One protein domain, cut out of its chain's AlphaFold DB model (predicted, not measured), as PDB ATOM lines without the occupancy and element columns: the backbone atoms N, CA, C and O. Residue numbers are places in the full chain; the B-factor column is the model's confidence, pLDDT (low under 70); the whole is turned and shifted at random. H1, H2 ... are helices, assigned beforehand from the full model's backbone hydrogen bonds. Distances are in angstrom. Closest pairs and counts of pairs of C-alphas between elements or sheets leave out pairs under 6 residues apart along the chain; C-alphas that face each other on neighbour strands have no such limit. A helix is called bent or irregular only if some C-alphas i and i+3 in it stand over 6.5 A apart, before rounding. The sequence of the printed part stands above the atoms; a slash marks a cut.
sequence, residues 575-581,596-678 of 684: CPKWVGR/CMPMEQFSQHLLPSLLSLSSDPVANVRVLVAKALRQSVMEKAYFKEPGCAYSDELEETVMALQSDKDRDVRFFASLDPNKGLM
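What this domain is: This is residues 575 to 581 and 596 to 678 of the 684 residues of the protein "Serine/threonine-protein phosphatase 4 regulatory subunit 1" of Collichthys lucidus (UniProt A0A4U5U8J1). Two helical hairpins, H3 with H4 and H6 with H7, pack together around the long helix H4, which has H3, H6 and H7 about it. Three short helices sit toward the ends of this core: H1 by residue 621 of H4, and H2 and H5 toward the other end of H4. The printed part has 90 residues with seven named helices, H1 to H7 in order along the chain, and no named strand; the class is all helix. It is compact, with a radius of gyration of the C-alphas of 13.0 A, and spans 33 by 32 by 23 A.

Where its parts are: H1, residues 578 to 581, begins at C-alpha 578 at (-34.047, -32.184, 53.764) and is 5.1 A long. After the cut, H2 takes residues 599 to 605, 9.9 A, and H3 residues 607 to 615, 13.9 A. H4, residues 619 to 633, is the longest at 19.6 A, from C-alpha 619 at (-41.420, -34.891, 48.227). It is only just irregular: C-alphas 630 and 633 are 6.6 A apart. H5 is residues 637 to 640, 5.0 A, and H6 residues 647 to 658, 16.4 A. H7, residues 663 to 669, is 10.0 A long and ends at C-alpha 669 at (-40.863, -35.827, 36.183).

How they stand to each other: H4 is the hub, touching four helices. It touches H7 at a shallow tilt of 19 degrees, the same way; their closest C-alphas, those of Val 623 and Val 665, are 4.5 A apart. With residues 621 to 626 alone H4 touches H3, closest at the C-alphas of Ser 614 and Arg 622, 5.2 A; this hairpin has a steep tilt of 37 degrees, only just past shallow, opposite ways. H6 touches H4 at a steep tilt of 40 degrees, opposite ways, with the C-alphas of Ala 626 and Leu 657 closest at 6.8 A. H6 also touches H3, the C-alphas of Ser 614 and Thr 653 being closest at 7.0 A. H6 and H7 form a hairpin at a shallow tilt of 21 degrees, opposite ways; H6 touches with residues 654 to 658 alone, and the closest C-alphas, those of Gln 658 and Arg 666, are 4.4 A apart. H1 only just touches H4, at residue 621 alone, with 3 pairs of C-alphas within 8 A; Arg 581 and Val 621 have the closest C-alphas, 6.6 A. H5 is close to but not clearly touching H2, where the C-alphas of Met 599 and Tyr 638 are closest at 6.7 A. H2 and H3 meet only through their link. Every O i to N i+4 pair is within hydrogen-bond range in H2, H6 and H7, against 9 of 11 in H4 and 2 of 5 in H3, where 5 of 6 O i to N i+3 pairs are; H1 and H5 are too short for an O i to N i+4 pair.

The domain as a whole: The two C-alphas farthest apart, those of Lys 577 and Pro 642, are 37.9 A apart. Residues 582 to 595 are not printed, and C-alphas 581 and 596 are 20.2 A apart across that cut. Of the links that are printed whole, none is long. The mean pLDDT of the printed part is 91.9, and residues 672 to 678 are under 70.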
ATOM      1  N   CYS A 575     -27.134 -35.230  54.113       97.19
ATOM      2  CA  CYS A 575     -27.556 -34.305  55.162       97.19
ATOM      3  C   CYS A 575     -28.830 -34.808  55.878       97.19
ATOM      4  O   CYS A 575     -29.835 -35.089  55.216       97.19
ATOM      5  N   PRO A 576     -28.883 -34.851  57.225       96.81
ATOM      6  CA  PRO A 576     -30.095 -35.260  57.940       96.81
ATOM      7  C   PRO A 576     -31.277 -34.304  57.692       96.81
ATOM      8  O   PRO A 576     -32.436 -34.720  57.728       96.81
ATOM      9  N   LYS A 577     -31.003 -33.028  57.384       96.69
ATOM     10  CA  LYS A 577     -32.021 -32.030  57.028       96.69
ATOM     11  C   LYS A 577     -32.308 -32.077  55.526       96.69
ATOM     12  O   LYS A 577     -31.394 -31.943  54.719       96.69
ATOM     13  N   TRP A 578     -33.587 -32.160  55.161       96.75
ATOM     14  CA  TRP A 578     -34.047 -32.184  53.764       96.75
ATOM     15  C   TRP A 578     -33.536 -30.996  52.932       96.75
ATOM     16  O   TRP A 578     -33.154 -31.190  51.787       96.75
ATOM     17  N   VAL A 579     -33.418 -29.803  53.531       96.50
ATOM     18  CA  VAL A 579     -32.851 -28.598  52.889       96.50
ATOM     19  C   VAL A 579     -31.409 -28.814  52.402       96.50
ATOM     20  O   VAL A 579     -31.039 -28.313  51.347       96.50
ATOM     21  N   GLY A 580     -30.593 -29.596  53.121       97.06
ATOM     22  CA  GLY A 580     -29.236 -29.931  52.673       97.06
ATOM     23  C   GLY A 580     -29.231 -30.916  51.501       97.06
ATOM     24  O   GLY A 580     -28.416 -30.787  50.595       97.06
ATOM     25  N   ARG A 581     -30.189 -31.846  51.458       98.31
ATOM     26  CA  ARG A 581     -30.330 -32.798  50.342       98.31
ATOM     27  C   ARG A 581     -30.917 -32.131  49.094       98.31
ATOM     28  O   ARG A 581     -30.486 -32.419  47.984       98.31
ATOM     29  N   CYS A 596     -19.579 -27.278  34.008       91.94
ATOM     30  CA  CYS A 596     -18.486 -27.131  34.977       91.94
ATOM     31  C   CYS A 596     -17.353 -28.180  34.870       91.94
ATOM     32  O   CYS A 596     -16.199 -27.905  35.208       91.94
ATOM     33  N   MET A 597     -17.676 -29.402  34.434       94.19
ATOM     34  CA  MET A 597     -16.752 -30.537  34.335       94.19
ATOM     35  C   MET A 597     -17.177 -31.497  33.208       94.19
ATOM     36  O   MET A 597     -18.345 -31.485  32.813       94.19
ATOM     37  N   PRO A 598     -16.290 -32.385  32.712       93.25
ATOM     38  CA  PRO A 598     -16.671 -33.404  31.735       93.25
ATOM     39  C   PRO A 598     -17.829 -34.279  32.239       93.25
ATOM     40  O   PRO A 598     -17.790 -34.777  33.365       93.25
ATOM     41  N   MET A 599     -18.839 -34.523  31.398       94.44
ATOM     42  CA  MET A 599     -20.043 -35.272  31.800       94.44
ATOM     43  C   MET A 599     -19.754 -36.712  32.255       94.44
ATOM     44  O   MET A 599     -20.486 -37.238  33.087       94.44
ATOM     45  N   GLU A 600     -18.657 -37.325  31.804       93.19
ATOM     46  CA  GLU A 600     -18.158 -38.603  32.331       93.19
ATOM     47  C   GLU A 600     -17.827 -38.518  33.835       93.19
ATOM     48  O   GLU A 600     -18.255 -39.368  34.611       93.19
ATOM     49  N   GLN A 601     -17.155 -37.448  34.276       95.00
ATOM     50  CA  GLN A 601     -16.812 -37.219  35.687       95.00
ATOM     51  C   GLN A 601     -18.059 -36.954  36.540       95.00
ATOM     52  O   GLN A 601     -18.198 -37.519  37.628       95.00
ATOM     53  N   PHE A 602     -19.007 -36.162  36.026       96.94
ATOM     54  CA  PHE A 602     -20.308 -35.971  36.673       96.94
ATOM     55  C   PHE A 602     -21.060 -37.305  36.825       96.94
ATOM     56  O   PHE A 602     -21.556 -37.621  37.909       96.94
ATOM     57  N   SER A 603     -21.095 -38.116  35.764       96.06
ATOM     58  CA  SER A 603     -21.791 -39.411  35.739       96.06
ATOM     59  C   SER A 603     -21.152 -40.448  36.660       96.06
ATOM     60  O   SER A 603     -21.851 -41.251  37.273       96.06
ATOM     61  N   GLN A 604     -19.828 -40.410  36.809       95.62
ATOM     62  CA  GLN A 604     -19.090 -41.314  37.684       95.62
ATOM     63  C   GLN A 604     -19.204 -40.938  39.174       95.62
ATOM     64  O   GLN A 604     -19.232 -41.832  40.021       95.62
ATOM     65  N   HIS A 605     -19.251 -39.641  39.510       96.50
ATOM     66  CA  HIS A 605     -19.027 -39.174  40.889       96.50
ATOM     67  C   HIS A 605     -20.196 -38.419  41.545       96.50
ATOM     68  O   HIS A 605     -20.295 -38.423  42.773       96.50
ATOM     69  N   LEU A 606     -21.094 -37.800  40.772       97.94
ATOM     70  CA  LEU A 606     -22.237 -37.033  41.293       97.94
ATOM     71  C   LEU A 606     -23.579 -37.699  40.974       97.94
ATOM     72  O   LEU A 606     -24.429 -37.809  41.863       97.94
ATOM     73  N   LEU A 607     -23.756 -38.200  39.748       97.94
ATOM     74  CA  LEU A 607     -25.016 -38.791  39.292       97.94
ATOM     75  C   LEU A 607     -25.539 -39.927  40.200       97.94
ATOM     76  O   LEU A 607     -26.705 -39.842  40.576       97.94
ATOM     77  N   PRO A 608     -24.743 -40.913  40.669       97.62
ATOM     78  CA  PRO A 608     -25.275 -41.992  41.512       97.62
ATOM     79  C   PRO A 608     -25.818 -41.481  42.855       97.62
ATOM     80  O   PRO A 608     -26.800 -41.995  43.390       97.62
ATOM     81  N   SER A 609     -25.218 -40.409  43.384       98.25
ATOM     82  CA  SER A 609     -25.701 -39.738  44.595       98.25
ATOM     83  C   SER A 609     -26.993 -38.960  44.316       98.25
ATOM     84  O   SER A 609     -27.937 -39.046  45.101       98.25
ATOM     85  N   LEU A 610     -27.092 -38.274  43.171       98.50
ATOM     86  CA  LEU A 610     -28.312 -37.575  42.746       98.50
ATOM     87  C   LEU A 610     -29.485 -38.549  42.535       98.50
ATOM     88  O   LEU A 610     -30.586 -38.293  43.024       98.50
ATOM     89  N   LEU A 611     -29.246 -39.682  41.867       98.31
ATOM     90  CA  LEU A 611     -30.247 -40.728  41.643       98.31
ATOM     91  C   LEU A 611     -30.706 -41.368  42.960       98.31
ATOM     92  O   LEU A 611     -31.892 -41.656  43.103       98.31
ATOM     93  N   SER A 612     -29.837 -41.495  43.970       97.94
ATOM     94  CA  SER A 612     -30.227 -42.003  45.299       97.94
ATOM     95  C   SER A 612     -31.305 -41.146  45.986       97.94
ATOM     96  O   SER A 612     -32.187 -41.668  46.674       97.94
ATOM     97  N   LEU A 613     -31.304 -39.831  45.730       98.50
ATOM     98  CA  LEU A 613     -32.300 -38.893  46.255       98.50
ATOM     99  C   LEU A 613     -33.661 -38.993  45.543       98.50
ATOM    100  O   LEU A 613     -34.644 -38.439  46.040       98.50
ATOM    101  N   SER A 614     -33.772 -39.736  44.432       98.12
ATOM    102  CA  SER A 614     -35.071 -40.034  43.802       98.12
ATOM    103  C   SER A 614     -36.027 -40.781  44.739       98.12
ATOM    104  O   SER A 614     -37.237 -40.692  44.573       98.12
ATOM    105  N   SER A 615     -35.498 -41.475  45.753       97.56
ATOM    106  CA  SER A 615     -36.261 -42.228  46.755       97.56
ATOM    107  C   SER A 615     -36.349 -41.522  48.118       97.56
ATOM    108  O   SER A 615     -36.712 -42.148  49.117       97.56
ATOM    109  N   ASP A 616     -36.024 -40.224  48.196       98.56
ATOM    110  CA  ASP A 616     -36.062 -39.464  49.452       98.56
ATOM    111  C   ASP A 616     -37.466 -39.468  50.092       98.56
ATOM    112  O   ASP A 616     -38.454 -39.268  49.380       98.56
ATOM    113  N   PRO A 617     -37.613 -39.618  51.425       98.12
ATOM    114  CA  PRO A 617     -38.920 -39.524  52.081       98.12
ATOM    115  C   PRO A 617     -39.654 -38.189  51.833       98.12
ATOM    116  O   PRO A 617     -40.887 -38.167  51.801       98.12
ATOM    117  N   VAL A 618     -38.938 -37.080  51.621       98.38
ATOM    118  CA  VAL A 618     -39.505 -35.736  51.447       98.38
ATOM    119  C   VAL A 618     -39.751 -35.434  49.968       98.38
ATOM    120  O   VAL A 618     -38.819 -35.351  49.170       98.38
ATOM    121  N   ALA A 619     -41.017 -35.191  49.606       98.25
ATOM    122  CA  ALA A 619     -41.420 -34.891  48.227       98.25
ATOM    123  C   ALA A 619     -40.650 -33.700  47.631       98.25
ATOM    124  O   ALA A 619     -40.180 -33.784  46.502       98.25
ATOM    125  N   ASN A 620     -40.406 -32.645  48.414       97.56
ATOM    126  CA  ASN A 620     -39.654 -31.463  47.980       97.56
ATOM    127  C   ASN A 620     -38.190 -31.762  47.589       97.56
ATOM    128  O   ASN A 620     -37.587 -30.959  46.882       97.56
ATOM    129  N   VAL A 621     -37.601 -32.884  48.025       98.56
ATOM    130  CA  VAL A 621     -36.293 -33.350  47.525       98.56
ATOM    131  C   VAL A 621     -36.483 -34.059  46.182       98.56
ATOM    132  O   VAL A 621     -35.848 -33.680  45.200       98.56
ATOM    133  N   ARG A 622     -37.431 -35.004  46.101       98.56
ATOM    134  CA  ARG A 622     -37.755 -35.746  44.865       98.56
ATOM    135  C   ARG A 622     -38.192 -34.831  43.711       98.56
ATOM    136  O   ARG A 622     -37.833 -35.093  42.569       98.56
ATOM    137  N   VAL A 623     -38.883 -33.722  43.999       98.06
ATOM    138  CA  VAL A 623     -39.221 -32.658  43.030       98.06
ATOM    139  C   VAL A 623     -37.968 -32.052  42.396       98.06
ATOM    140  O   VAL A 623     -37.943 -31.848  41.185       98.06
ATOM    141  N   LEU A 624     -36.927 -31.763  43.183       97.88
ATOM    142  CA  LEU A 624     -35.695 -31.172  42.653       97.88
ATOM    143  C   LEU A 624     -34.851 -32.187  41.887       97.88
ATOM    144  O   LEU A 624     -34.266 -31.824  40.874       97.88
ATOM    145  N   VAL A 625     -34.843 -33.456  42.305       98.38
ATOM    146  CA  VAL A 625     -34.235 -34.535  41.511       98.38
ATOM    147  C   VAL A 625     -34.958 -34.664  40.168       98.38
ATOM    148  O   VAL A 625     -34.312 -34.640  39.128       98.38
ATOM    149  N   ALA A 626     -36.295 -34.692  40.163       97.88
ATOM    150  CA  ALA A 626     -37.083 -34.722  38.932       97.88
ATOM    151  C   ALA A 626     -36.786 -33.523  38.010       97.88
ATOM    152  O   ALA A 626     -36.614 -33.723  36.809       97.88
ATOM    153  N   LYS A 627     -36.662 -32.303  38.559       96.00
ATOM    154  CA  LYS A 627     -36.232 -31.108  37.809       96.00
ATOM    155  C   LYS A 627     -34.823 -31.270  37.233       96.00
ATOM    156  O   LYS A 627     -34.683 -31.250  36.015       96.00
ATOM    157  N   ALA A 628     -33.814 -31.505  38.072       97.00
ATOM    158  CA  ALA A 628     -32.418 -31.634  37.652       97.00
ATOM    159  C   ALA A 628     -32.231 -32.713  36.570       97.00
ATOM    160  O   ALA A 628     -31.522 -32.494  35.589       97.00
ATOM    161  N   LEU A 629     -32.917 -33.856  36.700       96.50
ATOM    162  CA  LEU A 629     -32.894 -34.911  35.687       96.50
ATOM    163  C   LEU A 629     -33.561 -34.471  34.374       96.50
ATOM    164  O   LEU A 629     -32.939 -34.575  33.318       96.50
ATOM    165  N   ARG A 630     -34.805 -33.972  34.420       94.12
ATOM    166  CA  ARG A 630     -35.623 -33.679  33.224       94.12
ATOM    167  C   ARG A 630     -35.289 -32.374  32.507       94.12
ATOM    168  O   ARG A 630     -35.625 -32.252  31.334       94.12
ATOM    169  N   GLN A 631     -34.714 -31.398  33.204       93.00
ATOM    170  CA  GLN A 631     -34.436 -30.060  32.671       93.00
ATOM    171  C   GLN A 631     -32.965 -29.892  32.265       93.00
ATOM    172  O   GLN A 631     -32.684 -29.095  31.374       93.00
ATOM    173  N   SER A 632     -32.052 -30.659  32.878       94.12
ATOM    174  CA  SER A 632     -30.611 -30.374  32.819       94.12
ATOM    175  C   SER A 632     -29.779 -31.610  32.456       94.12
ATOM    176  O   SER A 632     -29.117 -31.609  31.420       94.12
ATOM    177  N   VAL A 633     -29.829 -32.690  33.254       95.31
ATOM    178  CA  VAL A 633     -29.000 -33.900  33.043       95.31
ATOM    179  C   VAL A 633     -29.355 -34.591  31.731       95.31
ATOM    180  O   VAL A 633     -28.503 -34.692  30.852       95.31
ATOM    181  N   MET A 634     -30.611 -35.019  31.555       93.19
ATOM    182  CA  MET A 634     -31.029 -35.759  30.355       93.19
ATOM    183  C   MET A 634     -30.925 -34.934  29.066       93.19
ATOM    184  O   MET A 634     -30.973 -35.507  27.980       93.19
ATOM    185  N   GLU A 635     -30.785 -33.607  29.154       91.88
ATOM    186  CA  GLU A 635     -30.677 -32.752  27.976       91.88
ATOM    187  C   GLU A 635     -29.260 -32.677  27.384       91.88
ATOM    188  O   GLU A 635     -29.127 -32.408  26.184       91.88
ATOM    189  N   LYS A 636     -28.212 -32.995  28.158       93.19
ATOM    190  CA  LYS A 636     -26.826 -33.034  27.661       93.19
ATOM    191  C   LYS A 636     -26.623 -34.182  26.669       93.19
ATOM    192  O   LYS A 636     -27.060 -35.308  26.894       93.19
ATOM    193  N   ALA A 637     -25.894 -33.904  25.585       92.56
ATOM    194  CA  ALA A 637     -25.671 -34.847  24.483       92.56
ATOM    195  C   ALA A 637     -25.094 -36.201  24.939       92.56
ATOM    196  O   ALA A 637     -25.535 -37.235  24.451       92.56
ATOM    197  N   TYR A 638     -24.209 -36.195  25.941       93.19
ATOM    198  CA  TYR A 638     -23.596 -37.388  26.541       93.19
ATOM    199  C   TYR A 638     -24.604 -38.471  26.978       93.19
ATOM    200  O   TYR A 638     -24.328 -39.659  26.837       93.19
ATOM    201  N   PHE A 639     -25.790 -38.089  27.465       92.00
ATOM    202  CA  PHE A 639     -26.837 -39.041  27.872       92.00
ATOM    203  C   PHE A 639     -27.796 -39.421  26.734       92.00
ATOM    204  O   PHE A 639     -28.610 -40.323  26.892       92.00
ATOM    205  N   LYS A 640     -27.691 -38.752  25.580       88.81
ATOM    206  CA  LYS A 640     -28.445 -39.035  24.349       88.81
ATOM    207  C   LYS A 640     -27.637 -39.883  23.351       88.81
ATOM    208  O   LYS A 640     -28.165 -40.258  22.304       88.81
ATOM    209  N   GLU A 641     -26.366 -40.168  23.637       88.12
ATOM    210  CA  GLU A 641     -25.485 -40.950  22.763       88.12
ATOM    211  C   GLU A 641     -25.736 -42.471  22.883       88.12
ATOM    212  O   GLU A 641     -25.745 -43.014  23.995       88.12
ATOM    213  N   PRO A 642     -25.906 -43.201  21.757       82.25
ATOM    214  CA  PRO A 642     -26.123 -44.648  21.778       82.25
ATOM    215  C   PRO A 642     -24.955 -45.411  22.419       82.25
ATOM    216  O   PRO A 642     -23.876 -45.516  21.839       82.25
ATOM    217  N   GLY A 643     -25.200 -45.990  23.596       80.56
ATOM    218  CA  GLY A 643     -24.196 -46.715  24.383       80.56
ATOM    219  C   GLY A 643     -23.767 -46.020  25.680       80.56
ATOM    220  O   GLY A 643     -22.910 -46.560  26.378       80.56
ATOM    221  N   CYS A 644     -24.355 -44.872  26.036       86.19
ATOM    222  CA  CYS A 644     -24.162 -44.267  27.354       86.19
ATOM    223  C   CYS A 644     -24.618 -45.222  28.473       86.19
ATOM    224  O   CYS A 644     -25.791 -45.589  28.552       86.19
ATOM    225  N   ALA A 645     -23.693 -45.604  29.361       89.75
ATOM    226  CA  ALA A 645     -23.910 -46.628  30.390       89.75
ATOM    227  C   ALA A 645     -24.979 -46.271  31.443       89.75
ATOM    228  O   ALA A 645     -25.424 -47.150  32.175       89.75
ATOM    229  N   TYR A 646     -25.385 -45.000  31.510       91.75
ATOM    230  CA  TYR A 646     -26.335 -44.463  32.488       91.75
ATOM    231  C   TYR A 646     -27.735 -44.205  31.906       91.75
ATOM    232  O   TYR A 646     -28.625 -43.781  32.639       91.75
ATOM    233  N   SER A 647     -27.950 -44.435  30.601       89.62
ATOM    234  CA  SER A 647     -29.225 -44.130  29.929       89.62
ATOM    235  C   SER A 647     -30.396 -44.911  30.535       89.62
ATOM    236  O   SER A 647     -31.411 -44.319  30.898       89.62
ATOM    237  N   ASP A 648     -30.228 -46.224  30.712       91.12
ATOM    238  CA  ASP A 648     -31.267 -47.110  31.253       91.12
ATOM    239  C   ASP A 648     -31.614 -46.752  32.715       91.12
ATOM    240  O   ASP A 648     -32.784 -46.722  33.092       91.12
ATOM    241  N   GLU A 649     -30.605 -46.414  33.530       94.69
ATOM    242  CA  GLU A 649     -30.764 -46.028  34.944       94.69
ATOM    243  C   GLU A 649     -31.480 -44.670  35.092       94.69
ATOM    244  O   GLU A 649     -32.336 -44.491  35.966       94.69
ATOM    245  N   LEU A 650     -31.177 -43.717  34.201       94.69
ATOM    246  CA  LEU A 650     -31.865 -42.428  34.101       94.69
ATOM    247  C   LEU A 650     -33.335 -42.597  33.702       94.69
ATOM    248  O   LEU A 650     -34.210 -41.986  34.321       94.69
ATOM    249  N   GLU A 651     -33.618 -43.427  32.694       93.44
ATOM    250  CA  GLU A 651     -34.987 -43.702  32.254       93.44
ATOM    251  C   GLU A 651     -35.801 -44.435  33.331       93.44
ATOM    252  O   GLU A 651     -36.911 -43.993  33.638       93.44
ATOM    253  N   GLU A 652     -35.258 -45.475  33.974       95.81
ATOM    254  CA  GLU A 652     -35.931 -46.181  35.076       95.81
ATOM    255  C   GLU A 652     -36.235 -45.231  36.248       95.81
ATOM    256  O   GLU A 652     -37.371 -45.181  36.736       95.81
ATOM    257  N   THR A 653     -35.264 -44.401  36.646       97.31
ATOM    258  CA  THR A 653     -35.449 -43.409  37.718       97.31
ATOM    259  C   THR A 653     -36.543 -42.394  37.371       97.31
ATOM    260  O   THR A 653     -37.375 -42.048  38.216       97.31
ATOM    261  N   VAL A 654     -36.598 -41.928  36.122       96.25
ATOM    262  CA  VAL A 654     -37.641 -41.001  35.665       96.25
ATOM    263  C   VAL A 654     -39.013 -41.674  35.597       96.25
ATOM    264  O   VAL A 654     -39.986 -41.068  36.044       96.25
ATOM    265  N   MET A 655     -39.125 -42.921  35.131       96.50
ATOM    266  CA  MET A 655     -40.397 -43.663  35.138       96.50
ATOM    267  C   MET A 655     -40.919 -43.907  36.566       96.50
ATOM    268  O   MET A 655     -42.130 -43.825  36.808       96.50
ATOM    269  N   ALA A 656     -40.023 -44.133  37.533       97.69
ATOM    270  CA  ALA A 656     -40.377 -44.211  38.949       97.69
ATOM    271  C   ALA A 656     -40.917 -42.868  39.481       97.69
ATOM    272  O   ALA A 656     -41.981 -42.838  40.100       97.69
ATOM    273  N   LEU A 657     -40.253 -41.745  39.175       97.75
ATOM    274  CA  LEU A 657     -40.692 -40.399  39.580       97.75
ATOM    275  C   LEU A 657     -41.992 -39.952  38.876       97.75
ATOM    276  O   LEU A 657     -42.833 -39.297  39.489       97.75
ATOM    277  N   GLN A 658     -42.226 -40.365  37.625       97.38
ATOM    278  CA  GLN A 658     -43.511 -40.201  36.918       97.38
ATOM    279  C   GLN A 658     -44.648 -41.034  37.540       97.38
ATOM    280  O   GLN A 658     -45.827 -40.738  37.323       97.38
ATOM    281  N   SER A 659     -44.303 -42.021  38.370       97.25
ATOM    282  CA  SER A 659     -45.226 -42.888  39.113       97.25
ATOM    283  C   SER A 659     -45.327 -42.537  40.610       97.25
ATOM    284  O   SER A 659     -45.935 -43.292  41.372       97.25
ATOM    285  N   ASP A 660     -44.747 -41.414  41.055       98.31
ATOM    286  CA  ASP A 660     -44.691 -41.037  42.473       98.31
ATOM    287  C   ASP A 660     -46.084 -40.840  43.110       98.31
ATOM    288  O   ASP A 660     -47.078 -40.517  42.460       98.31
ATOM    289  N   LYS A 661     -46.164 -41.009  44.430       97.25
ATOM    290  CA  LYS A 661     -47.387 -40.772  45.213       97.25
ATOM    291  C   LYS A 661     -47.767 -39.289  45.208       97.25
ATOM    292  O   LYS A 661     -48.949 -38.949  45.168       97.25
ATOM    293  N   ASP A 662     -46.763 -38.423  45.246       98.38
ATOM    294  CA  ASP A 662     -46.908 -36.979  45.183       98.38
ATOM    295  C   ASP A 662     -47.362 -36.518  43.782       98.38
ATOM    296  O   ASP A 662     -47.123 -37.185  42.772       98.38
ATOM    297  N   ARG A 663     -48.087 -35.398  43.705       97.75
ATOM    298  CA  ARG A 663     -48.581 -34.845  42.432       97.75
ATOM    299  C   ARG A 663     -47.497 -34.051  41.704       97.75
ATOM    300  O   ARG A 663     -47.409 -34.126  40.480       97.75
ATOM    301  N   ASP A 664     -46.694 -33.306  42.447       97.31
ATOM    302  CA  ASP A 664     -45.794 -32.294  41.909       97.31
ATOM    303  C   ASP A 664     -44.452 -32.927  41.523       97.31
ATOM    304  O   ASP A 664     -43.889 -32.567  40.489       97.31
ATOM    305  N   VAL A 665     -44.022 -33.984  42.229       98.06
ATOM    306  CA  VAL A 665     -42.952 -34.886  41.752       98.06
ATOM    307  C   VAL A 665     -43.299 -35.438  40.365       98.06
ATOM    308  O   VAL A 665     -42.516 -35.278  39.430       98.06
ATOM    309  N   ARG A 666     -44.503 -36.008  40.195       97.50
ATOM    310  CA  ARG A 666     -44.959 -36.540  38.899       97.50
ATOM    311  C   ARG A 666     -45.057 -35.471  37.821       97.50
ATOM    312  O   ARG A 666     -44.716 -35.751  36.675       97.50
ATOM    313  N   PHE A 667     -45.511 -34.266  38.166       96.12
ATOM    314  CA  PHE A 667     -45.589 -33.142  37.232       96.12
ATOM    315  C   PHE A 667     -44.208 -32.781  36.669       96.12
ATOM    316  O   PHE A 667     -44.031 -32.802  35.453       96.12
ATOM    317  N   PHE A 668     -43.212 -32.539  37.530       95.50
ATOM    318  CA  PHE A 668     -41.859 -32.199  37.072       95.50
ATOM    319  C   PHE A 668     -41.141 -33.386  36.407       95.50
ATOM    320  O   PHE A 668     -40.433 -33.184  35.425       95.50
ATOM    321  N   ALA A 669     -41.390 -34.626  36.841       95.62
ATOM    322  CA  ALA A 669     -40.863 -35.827  36.183       95.62
ATOM    323  C   ALA A 669     -41.474 -36.077  34.787       95.62
ATOM    324  O   ALA A 669     -40.843 -36.701  33.933       95.62
ATOM    325  N   SER A 670     -42.692 -35.579  34.544       93.12
ATOM    326  CA  SER A 670     -43.398 -35.670  33.255       93.12
ATOM    327  C   SER A 670     -43.168 -34.458  32.345       93.12
ATOM    328  O   SER A 670     -43.735 -34.410  31.252       93.12
ATOM    329  N   LEU A 671     -42.380 -33.462  32.773       83.62
ATOM    330  CA  LEU A 671     -42.105 -32.288  31.949       83.62
ATOM    331  C   LEU A 671     -41.243 -32.668  30.736       83.62
ATOM    332  O   LEU A 671     -40.283 -33.436  30.830       83.62
ATOM    333  N   ASP A 672     -41.589 -32.093  29.590       69.00
ATOM    334  CA  ASP A 672     -40.806 -32.110  28.357       69.00
ATOM    335  C   ASP A 672     -40.191 -30.711  28.197       69.00
ATOM    336  O   ASP A 672     -40.957 -29.762  28.007       69.00
ATOM    337  N   PRO A 673     -38.857 -30.545  28.298       60.53
ATOM    338  CA  PRO A 673     -38.222 -29.227  28.226       60.53
ATOM    339  C   PRO A 673     -38.443 -28.521  26.877       60.53
ATOM    340  O   PRO A 673     -38.344 -27.298  26.805       60.53
ATOM    341  N   ASN A 674     -38.838 -29.247  25.823       54.62
ATOM    342  CA  ASN A 674     -39.186 -28.669  24.520       54.62
ATOM    343  C   ASN A 674     -40.571 -27.991  24.506       54.62
ATOM    344  O   ASN A 674     -40.921 -27.310  23.540       54.62
ATOM    345  N   LYS A 675     -41.376 -28.142  25.567       51.94
ATOM    346  CA  LYS A 675     -42.616 -27.381  25.775       51.94
ATOM    347  C   LYS A 675     -42.322 -26.225  26.720       51.94
ATOM    348  O   LYS A 675     -42.350 -26.389  27.934       51.94
ATOM    349  N   GLY A 676     -42.028 -25.076  26.106       40.66
ATOM    350  CA  GLY A 676     -41.484 -23.879  26.748       40.66
ATOM    351  C   GLY A 676     -42.069 -23.567  28.127       40.66
ATOM    352  O   GLY A 676     -43.285 -23.476  28.303       40.66
ATOM    353  N   LEU A 677     -41.166 -23.397  29.091       42.66
ATOM    354  CA  LEU A 677     -41.484 -23.154  30.489       42.66
ATOM    355  C   LEU A 677     -42.193 -21.794  30.646       42.66
ATOM    356  O   LEU A 677     -41.628 -20.753  30.318       42.66
ATOM    357  N   MET A 678     -43.416 -21.800  31.181       42.59
ATOM    358  CA  MET A 678     -43.968 -20.609  31.839       42.59
ATOM    359  C   MET A 678     -43.111 -20.324  33.072       42.59
ATOM    360  O   MET A 678     -42.868 -21.246  33.847       42.59
TER     361      MET A 678